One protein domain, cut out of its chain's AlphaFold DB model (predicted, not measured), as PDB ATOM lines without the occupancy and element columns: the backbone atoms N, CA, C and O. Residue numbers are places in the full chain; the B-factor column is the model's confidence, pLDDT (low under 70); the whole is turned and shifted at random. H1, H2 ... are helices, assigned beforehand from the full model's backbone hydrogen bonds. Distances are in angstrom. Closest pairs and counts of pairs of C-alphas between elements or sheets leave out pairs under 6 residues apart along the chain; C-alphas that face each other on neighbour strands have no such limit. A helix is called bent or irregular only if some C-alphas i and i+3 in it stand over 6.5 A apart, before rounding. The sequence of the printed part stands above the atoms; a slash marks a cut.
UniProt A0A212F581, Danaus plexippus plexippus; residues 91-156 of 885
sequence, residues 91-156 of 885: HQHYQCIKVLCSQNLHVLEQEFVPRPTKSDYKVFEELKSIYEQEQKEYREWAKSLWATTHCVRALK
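What this domain is: This is residues 91 to 156 of the 885 residues of a protein of Danaus plexippus plexippus (UniProt A0A212F581). What does the model look like? One long bent helix, H2, makes an arch, with H1 packed crosswise on its shorter arm H2a at one end, and the longer arm H2b reaching away to the small helix H3, turned aside at the other end. Residues 132 to 145 of H2 and residues 147 to 154, which include H3, stick out free of the rest, and a long loop, residues 104 to 117, joins H1 to H2. What is it made of? The printed part has 66 residues, with three named helices in the order H1, H2, H3 and no named strand; its class is all helix. How spread out is it? It is only just loose, close to extended, with a radius of gyration of the C-alphas of 16.0 A, and it is elongated, spanning 46 by 27 by 18 A.

How they stand to each other: Is the longest helix straight? H2, residues 118 to 146, was assigned as one helix by its hydrogen bonds but is bent: C-alphas 126 and 129 are 7.5 A apart. Its arms H2a, residues 118 to 126, and H2b, residues 129 to 146, stand at a steep tilt of 66 degrees. What touches the arms? H1, residues 91 to 103, touches H2a, about perpendicular at 77 degrees, the closest C-alphas being those of Gln 95 and Asp 120, 5.3 A apart. H1 and H2b are apart. Where does the last helix sit? H3, residues 149 to 154, is close to H2b but not clearly touching, about perpendicular at 86 degrees; their closest C-alphas, those of Trp 146 and Val 152, are 6.5 A apart. What do the backbones show? Every O i to N i+4 pair is within hydrogen-bond range in H1 and H2a, 13 of 14 are in H2b, and 0 of 2 are in H3, where 1 of 3 O i to N i+3 pairs is within range.

Where its parts are: Where are the arms of H2? H2a measures 12.7 A from first to last C-alpha and begins at C-alpha 118, (15.675, -8.235, -41.076). H2b measures 26.2 A and ends at C-alpha 146, (51.811, 0.460, -29.559). Where are the other helices? H1 measures 19.0 A and begins at C-alpha 91, (28.574, -5.504, -48.864). H3 measures 9.4 A and ends at C-alpha 154, (53.857, 10.356, -31.353).

The domain as a whole: How large is it? The two C-alphas farthest apart, those of Lys 118 and Arg 153, are 46.3 A from each other. Are there cuts or long links? The printed part, residues 91 to 156, has no cut; the link from H1 to H2 is long, with 14 residues, and the link from H2 to H3 is tight, with 2. Where is confidence low? The mean pLDDT of the printed part is 77.0, and residues 105 to 112, 146 to 147 and 149 to 156 are under 70.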
ATOM      1  N   HIS A  91      30.009  -5.482 -49.140       84.31
ATOM      2  CA  HIS A  91      28.574  -5.504 -48.864       84.31
ATOM      3  C   HIS A  91      28.269  -6.085 -47.476       84.31
ATOM      4  O   HIS A  91      27.475  -5.515 -46.732       84.31
ATOM      5  N   GLN A  92      28.927  -7.183 -47.094       83.38
ATOM      6  CA  GLN A  92      28.766  -7.783 -45.766       83.38
ATOM      7  C   GLN A  92      29.251  -6.842 -44.654       83.38
ATOM      8  O   GLN A  92      28.562  -6.695 -43.648       83.38
ATOM      9  N   HIS A  93      30.373  -6.138 -44.856       83.06
ATOM     10  CA  HIS A  93      30.838  -5.087 -43.940       83.06
ATOM     11  C   HIS A  93      29.786  -3.993 -43.756       83.06
ATOM     12  O   HIS A  93      29.465  -3.635 -42.626       83.06
ATOM     13  N   TYR A  94      29.189  -3.508 -44.847       83.62
ATOM     14  CA  TYR A  94      28.148  -2.485 -44.779       83.62
ATOM     15  C   TYR A  94      26.893  -2.965 -44.027       83.62
ATOM     16  O   TYR A  94      26.335  -2.221 -43.222       83.62
ATOM     17  N   GLN A  95      26.473  -4.219 -44.221       82.75
ATOM     18  CA  GLN A  95      25.348  -4.810 -43.483       82.75
ATOM     19  C   GLN A  95      25.641  -4.942 -41.981       82.75
ATOM     20  O   GLN A  95      24.795  -4.580 -41.162       82.75
ATOM     21  N   CYS A  96      26.850  -5.375 -41.611       83.62
ATOM     22  CA  CYS A  96      27.287  -5.423 -40.215       83.62
ATOM     23  C   CYS A  96      27.330  -4.022 -39.582       83.62
ATOM     24  O   CYS A  96      26.868  -3.844 -38.456       83.62
ATOM     25  N   ILE A  97      27.812  -3.012 -40.314       84.69
ATOM     26  CA  ILE A  97      27.845  -1.616 -39.853       84.69
ATOM     27  C   ILE A  97      26.430  -1.095 -39.572       84.69
ATOM     28  O   ILE A  97      26.224  -0.485 -38.527       84.69
ATOM     29  N   LYS A  98      25.427  -1.388 -40.417       82.62
ATOM     30  CA  LYS A  98      24.026  -0.992 -40.149       82.62
ATOM     31  C   LYS A  98      23.507  -1.541 -38.820       82.62
ATOM     32  O   LYS A  98      22.860  -0.818 -38.061       82.62
ATOM     33  N   VAL A  99      23.791  -2.812 -38.531       83.31
ATOM     34  CA  VAL A  99      23.382  -3.460 -37.277       83.31
ATOM     35  C   VAL A  99      24.111  -2.831 -36.086       83.31
ATOM     36  O   VAL A  99      23.460  -2.440 -35.116       83.31
ATOM     37  N   LEU A 100      25.426  -2.628 -36.178       82.44
ATOM     38  CA  LEU A 100      26.232  -2.021 -35.113       82.44
ATOM     39  C   LEU A 100      25.867  -0.551 -34.846       82.44
ATOM     40  O   LEU A 100      25.809  -0.140 -33.686       82.44
ATOM     41  N   CYS A 101      25.557   0.231 -35.883       78.88
ATOM     42  CA  CYS A 101      25.075   1.608 -35.752       78.88
ATOM     43  C   CYS A 101      23.696   1.670 -35.081       78.88
ATOM     44  O   CYS A 101      23.454   2.560 -34.270       78.88
ATOM     45  N   SER A 102      22.807   0.700 -35.341       78.19
ATOM     46  CA  SER A 102      21.509   0.628 -34.646       78.19
ATOM     47  C   SER A 102      21.642   0.357 -33.143       78.19
ATOM     48  O   SER A 102      20.799   0.794 -32.365       78.19
ATOM     49  N   GLN A 103      22.717  -0.325 -32.736       77.31
ATOM     50  CA  GLN A 103      23.042  -0.607 -31.335       77.31
ATOM     51  C   GLN A 103      23.793   0.555 -30.661       77.31
ATOM     52  O   GLN A 103      23.842   0.620 -29.437       77.31
ATOM     53  N   ASN A 104      24.349   1.491 -31.442       73.31
ATOM     54  CA  ASN A 104      25.187   2.594 -30.969       73.31
ATOM     55  C   ASN A 104      24.733   3.935 -31.571       73.31
ATOM     56  O   ASN A 104      25.443   4.555 -32.363       73.31
ATOM     57  N   LEU A 105      23.551   4.404 -31.154       67.94
ATOM     58  CA  LEU A 105      22.880   5.613 -31.670       67.94
ATOM     59  C   LEU A 105      23.671   6.930 -31.511       67.94
ATOM     60  O   LEU A 105      23.253   7.956 -32.036       67.94
ATOM     61  N   HIS A 106      24.789   6.921 -30.782       68.44
ATOM     62  CA  HIS A 106      25.613   8.095 -30.481       68.44
ATOM     63  C   HIS A 106      26.756   8.342 -31.488       68.44
ATOM     64  O   HIS A 106      27.413   9.375 -31.398       68.44
ATOM     65  N   VAL A 107      27.035   7.410 -32.411       62.97
ATOM     66  CA  VAL A 107      28.235   7.452 -33.277       62.97
ATOM     67  C   VAL A 107      28.037   8.313 -34.534       62.97
ATOM     68  O   VAL A 107      28.962   9.024 -34.919       62.97
ATOM     69  N   LEU A 108      26.852   8.281 -35.155       63.06
ATOM     70  CA  LEU A 108      26.452   9.092 -36.319       63.06
ATOM     71  C   LEU A 108      24.918   9.236 -36.350       63.06
ATOM     72  O   LEU A 108      24.204   8.332 -35.915       63.06
ATOM     73  N   GLU A 109      24.404  10.345 -36.886       59.12
ATOM     74  CA  GLU A 109      22.956  10.556 -37.039       59.12
ATOM     75  C   GLU A 109      22.337   9.550 -38.031       59.12
ATOM     76  O   GLU A 109      23.001   9.089 -38.964       59.12
ATOM     77  N   GLN A 110      21.048   9.212 -37.855       59.53
ATOM     78  CA  GLN A 110      20.329   8.238 -38.707       59.53
ATOM     79  C   GLN A 110      20.311   8.618 -40.200       59.53
ATOM     80  O   GLN A 110      19.997   7.780 -41.042       59.53
ATOM     81  N   GLU A 111      20.664   9.859 -40.527       58.53
ATOM     82  CA  GLU A 111      20.780  10.379 -41.888       58.53
ATOM     83  C   GLU A 111      21.985   9.795 -42.658       58.53
ATOM     84  O   GLU A 111      21.956   9.758 -43.886       58.53
ATOM     85  N   PHE A 112      23.014   9.274 -41.968       62.94
ATOM     86  CA  PHE A 112      24.245   8.758 -42.597       62.94
ATOM     87  C   PHE A 112      24.220   7.256 -42.914       62.94
ATOM     88  O   PHE A 112      24.841   6.817 -43.884       62.94
ATOM     89  N   VAL A 113      23.524   6.450 -42.105       70.25
ATOM     90  CA  VAL A 113      23.412   4.993 -42.288       70.25
ATOM     91  C   VAL A 113      21.945   4.582 -42.113       70.25
ATOM     92  O   VAL A 113      21.384   4.784 -41.035       70.25
ATOM     93  N   PRO A 114      21.304   3.982 -43.136       71.94
ATOM     94  CA  PRO A 114      19.902   3.595 -43.055       71.94
ATOM     95  C   PRO A 114      19.695   2.456 -42.050       71.94
ATOM     96  O   PRO A 114      20.587   1.636 -41.817       71.94
ATOM     97  N   ARG A 115      18.482   2.377 -41.486       75.88
ATOM     98  CA  ARG A 115      18.127   1.360 -40.484       75.88
ATOM     99  C   ARG A 115      18.361  -0.064 -41.018       75.88
ATOM    100  O   ARG A 115      18.044  -0.331 -42.181       75.88
ATOM    101  N   PRO A 116      18.876  -0.984 -40.183       83.94
ATOM    102  CA  PRO A 116      19.089  -2.366 -40.585       83.94
ATOM    103  C   PRO A 116      17.763  -3.055 -40.908       83.94
ATOM    104  O   PRO A 116      16.751  -2.893 -40.222       83.94
ATOM    105  N   THR A 117      17.778  -3.856 -41.963       85.19
ATOM    106  CA  THR A 117      16.670  -4.724 -42.365       85.19
ATOM    107  C   THR A 117      16.747  -6.075 -41.641       85.19
ATOM    108  O   THR A 117      17.781  -6.442 -41.086       85.19
ATOM    109  N   LYS A 118      15.670  -6.878 -41.670       81.75
ATOM    110  CA  LYS A 118      15.675  -8.235 -41.076       81.75
ATOM    111  C   LYS A 118      16.749  -9.149 -41.684       81.75
ATOM    112  O   LYS A 118      17.281 -10.007 -40.986       81.75
ATOM    113  N   SER A 119      17.075  -8.960 -42.964       83.06
ATOM    114  CA  SER A 119      18.177  -9.662 -43.628       83.06
ATOM    115  C   SER A 119      19.541  -9.260 -43.076       83.06
ATOM    116  O   SER A 119      20.394 -10.126 -42.937       83.06
ATOM    117  N   ASP A 120      19.736  -7.992 -42.704       83.25
ATOM    118  CA  ASP A 120      21.017  -7.515 -42.167       83.25
ATOM    119  C   ASP A 120      21.312  -8.140 -40.794       83.25
ATOM    120  O   ASP A 120      22.429  -8.585 -40.555       83.25
ATOM    121  N   TYR A 121      20.301  -8.277 -39.924       84.31
ATOM    122  CA  TYR A 121      20.448  -8.988 -38.644       84.31
ATOM    123  C   TYR A 121      20.774 -10.472 -38.825       84.31
ATOM    124  O   TYR A 121      21.611 -11.012 -38.107       84.31
ATOM    125  N   LYS A 122      20.129 -11.133 -39.793       84.38
ATOM    126  CA  LYS A 122      20.383 -12.547 -40.077       84.38
ATOM    127  C   LYS A 122      21.817 -12.766 -40.573       84.38
ATOM    128  O   LYS A 122      22.500 -13.654 -40.081       84.38
ATOM    129  N   VAL A 123      22.281 -11.908 -41.485       85.25
ATOM    130  CA  VAL A 123      23.660 -11.923 -41.996       85.25
ATOM    131  C   VAL A 123      24.670 -11.598 -40.888       85.25
ATOM    132  O   VAL A 123      25.721 -12.226 -40.827       85.25
ATOM    133  N   PHE A 124      24.358 -10.667 -39.980       86.12
ATOM    134  CA  PHE A 124      25.233 -10.352 -38.849       86.12
ATOM    135  C   PHE A 124      25.411 -11.543 -37.899       86.12
ATOM    136  O   PHE A 124      26.541 -11.845 -37.531       86.12
ATOM    137  N   GLU A 125      24.336 -12.258 -37.548       85.50
ATOM    138  CA  GLU A 125      24.426 -13.469 -36.714       85.50
ATOM    139  C   GLU A 125      25.207 -14.599 -37.408       85.50
ATOM    140  O   GLU A 125      26.020 -15.266 -36.769       85.50
ATOM    141  N   GLU A 126      25.035 -14.780 -38.723       87.19
ATOM    142  CA  GLU A 126      25.790 -15.768 -39.512       87.19
ATOM    143  C   GLU A 126      27.298 -15.445 -39.580       87.19
ATOM    144  O   GLU A 126      28.128 -16.353 -39.566       87.19
ATOM    145  N   LEU A 127      27.663 -14.158 -39.627       87.81
ATOM    146  CA  LEU A 127      29.052 -13.692 -39.752       87.81
ATOM    147  C   LEU A 127      29.723 -13.359 -38.413       87.81
ATOM    148  O   LEU A 127      30.920 -13.067 -38.389       87.81
ATOM    149  N   LYS A 128      28.983 -13.410 -37.301       85.25
ATOM    150  CA  LYS A 128      29.435 -12.964 -35.977       85.25
ATOM    151  C   LYS A 128      30.717 -13.652 -35.517       85.25
ATOM    152  O   LYS A 128      31.637 -12.981 -35.064       85.25
ATOM    153  N   SER A 129      30.810 -14.968 -35.689       85.25
ATOM    154  CA  SER A 129      31.988 -15.750 -35.291       85.25
ATOM    155  C   SER A 129      33.241 -15.380 -36.097       85.25
ATOM    156  O   SER A 129      34.322 -15.232 -35.526       85.25
ATOM    157  N   ILE A 130      33.093 -15.167 -37.410       85.56
ATOM    158  CA  ILE A 130      34.175 -14.729 -38.307       85.56
ATOM    159  C   ILE A 130      34.617 -13.311 -37.930       85.56
ATOM    160  O   ILE A 130      35.810 -13.037 -37.811       85.56
ATOM    161  N   TYR A 131      33.654 -12.423 -37.684       84.75
ATOM    162  CA  TYR A 131      33.899 -11.049 -37.262       84.75
ATOM    163  C   TYR A 131      34.632 -10.970 -35.914       84.75
ATOM    164  O   TYR A 131      35.615 -10.242 -35.794       84.75
ATOM    165  N   GLU A 132      34.215 -11.744 -34.908       86.62
ATOM    166  CA  GLU A 132      34.870 -11.803 -33.593       86.62
ATOM    167  C   GLU A 132      36.308 -12.341 -33.680       86.62
ATOM    168  O   GLU A 132      37.202 -11.846 -32.984       86.62
ATOM    169  N   GLN A 133      36.557 -13.309 -34.567       86.19
ATOM    170  CA  GLN A 133      37.899 -13.830 -34.820       86.19
ATOM    171  C   GLN A 133      38.804 -12.783 -35.488       86.19
ATOM    172  O   GLN A 133      39.902 -12.530 -34.987       86.19
ATOM    173  N   GLU A 134      38.339 -12.118 -36.554       86.00
ATOM    174  CA  GLU A 134      39.089 -11.022 -37.192       86.00
ATOM    175  C   GLU A 134      39.330  -9.861 -36.221       86.00
ATOM    176  O   GLU A 134      40.416  -9.280 -36.203       86.00
ATOM    177  N   GLN A 135      38.362  -9.547 -35.354       83.50
ATOM    178  CA  GLN A 135      38.547  -8.550 -34.305       83.50
ATOM    179  C   GLN A 135      39.654  -8.941 -33.326       83.50
ATOM    180  O   GLN A 135      40.421  -8.075 -32.905       83.50
ATOM    181  N   LYS A 136      39.743 -10.214 -32.928       86.19
ATOM    182  CA  LYS A 136      40.795 -10.676 -32.018       86.19
ATOM    183  C   LYS A 136      42.178 -10.527 -32.659       86.19
ATOM    184  O   LYS A 136      43.057  -9.931 -32.036       86.19
ATOM    185  N   GLU A 137      42.330 -10.968 -33.909       84.44
ATOM    186  CA  GLU A 137      43.564 -10.801 -34.694       84.44
ATOM    187  C   GLU A 137      43.936  -9.315 -34.842       84.44
ATOM    188  O   GLU A 137      45.076  -8.917 -34.593       84.44
ATOM    189  N   TYR A 138      42.958  -8.463 -35.168       84.06
ATOM    190  CA  TYR A 138      43.162  -7.022 -35.285       84.06
ATOM    191  C   TYR A 138      43.589  -6.386 -33.958       84.06
ATOM    192  O   TYR A 138      44.496  -5.557 -33.945       84.06
ATOM    193  N   ARG A 139      42.980  -6.771 -32.826       84.44
ATOM    194  CA  ARG A 139      43.354  -6.257 -31.495       84.44
ATOM    195  C   ARG A 139      44.787  -6.640 -31.125       84.44
ATOM    196  O   ARG A 139      45.493  -5.816 -30.550       84.44
ATOM    197  N   GLU A 140      45.224  -7.859 -31.437       84.00
ATOM    198  CA  GLU A 140      46.602  -8.311 -31.196       84.00
ATOM    199  C   GLU A 140      47.606  -7.540 -32.063       84.00
ATOM    200  O   GLU A 140      48.603  -7.023 -31.549       84.00
ATOM    201  N   TRP A 141      47.305  -7.359 -33.351       84.62
ATOM    202  CA  TRP A 141      48.118  -6.520 -34.230       84.62
ATOM    203  C   TRP A 141      48.157  -5.056 -33.776       84.62
ATOM    204  O   TRP A 141      49.237  -4.469 -33.682       84.62
ATOM    205  N   ALA A 142      47.012  -4.464 -33.436       78.19
ATOM    206  CA  ALA A 142      46.941  -3.088 -32.962       78.19
ATOM    207  C   ALA A 142      47.776  -2.909 -31.687       78.19
ATOM    208  O   ALA A 142      48.539  -1.952 -31.596       78.19
ATOM    209  N   LYS A 143      47.736  -3.864 -30.744       80.50
ATOM    210  CA  LYS A 143      48.625  -3.866 -29.568       80.50
ATOM    211  C   LYS A 143      50.108  -3.888 -29.957       80.50
ATOM    212  O   LYS A 143      50.903  -3.193 -29.327       80.50
ATOM    213  N   SER A 144      50.483  -4.626 -31.006       78.75
ATOM    214  CA  SER A 144      51.872  -4.671 -31.491       78.75
ATOM    215  C   SER A 144      52.370  -3.312 -32.000       78.75
ATOM    216  O   SER A 144      53.523  -2.960 -31.757       78.75
ATOM    217  N   LEU A 145      51.498  -2.495 -32.609       74.19
ATOM    218  CA  LEU A 145      51.860  -1.147 -33.065       74.19
ATOM    219  C   LEU A 145      52.246  -0.233 -31.896       74.19
ATOM    220  O   LEU A 145      53.203   0.532 -32.007       74.19
ATOM    221  N   TRP A 146      51.558  -0.353 -30.756       66.25
ATOM    222  CA  TRP A 146      51.811   0.460 -29.559       66.25
ATOM    223  C   TRP A 146      53.141   0.119 -28.876       66.25
ATOM    224  O   TRP A 146      53.680   0.945 -28.143       66.25
ATOM    225  N   ALA A 147      53.703  -1.061 -29.155       68.94
ATOM    226  CA  ALA A 147      55.013  -1.480 -28.664       68.94
ATOM    227  C   ALA A 147      56.183  -1.002 -29.550       68.94
ATOM    228  O   ALA A 147      57.342  -1.104 -29.145       68.94
ATOM    229  N   THR A 148      55.920  -0.474 -30.755       72.31
ATOM    230  CA  THR A 148      56.986  -0.020 -31.664       72.31
ATOM    231  C   THR A 148      57.486   1.387 -31.320       72.31
ATOM    232  O   THR A 148      56.717   2.327 -31.110       72.31
ATOM    233  N   THR A 149      58.807   1.573 -31.324       56.72
ATOM    234  CA  THR A 149      59.476   2.841 -30.968       56.72
ATOM    235  C   THR A 149      59.057   4.036 -31.832       56.72
ATOM    236  O   THR A 149      59.037   5.166 -31.341       56.72
ATOM    237  N   HIS A 150      58.700   3.805 -33.098       61.81
ATOM    238  CA  HIS A 150      58.206   4.841 -34.009       61.81
ATOM    239  C   HIS A 150      56.838   5.392 -33.570       61.81
ATOM    240  O   HIS A 150      56.639   6.607 -33.555       61.81
ATOM    241  N   CYS A 151      55.919   4.523 -33.141       60.47
ATOM    242  CA  CYS A 151      54.589   4.917 -32.680       60.47
ATOM    243  C   CYS A 151      54.622   5.571 -31.290       60.47
ATOM    244  O   CYS A 151      53.906   6.542 -31.057       60.47
ATOM    245  N   VAL A 152      55.519   5.133 -30.398       60.00
ATOM    246  CA  VAL A 152      55.653   5.691 -29.037       60.00
ATOM    247  C   VAL A 152      56.079   7.169 -29.036       60.00
ATOM    248  O   VAL A 152      55.661   7.930 -28.167       60.00
ATOM    249  N   ARG A 153      56.861   7.633 -30.025       58.81
ATOM    250  CA  ARG A 153      57.259   9.056 -30.120       58.81
ATOM    251  C   ARG A 153      56.078  10.002 -30.349       58.81
ATOM    252  O   ARG A 153      56.105  11.118 -29.836       58.81
ATOM    253  N   ALA A 154      55.059   9.565 -31.088       61.50
ATOM    254  CA  ALA A 154      53.857  10.356 -31.353       61.50
ATOM    255  C   ALA A 154      52.912  10.436 -30.140       61.50
ATOM    256  O   ALA A 154      52.068  11.327 -30.092       61.50
ATOM    257  N   LEU A 155      53.082   9.541 -29.158       63.19
ATOM    258  CA  LEU A 155      52.294   9.495 -27.922       63.19
ATOM    259  C   LEU A 155      52.788  10.474 -26.849       63.19
ATOM    260  O   LEU A 155      52.165  10.585 -25.795       63.19
ATOM    261  N   LYS A 156      53.893  11.194 -27.090       68.69
ATOM    262  CA  LYS A 156      54.336  12.238 -26.163       68.69
ATOM    263  C   LYS A 156      53.287  13.355 -26.097       68.69
ATOM    264  O   LYS A 156      52.846  13.825 -27.154       68.69
TER     265      LYS A 156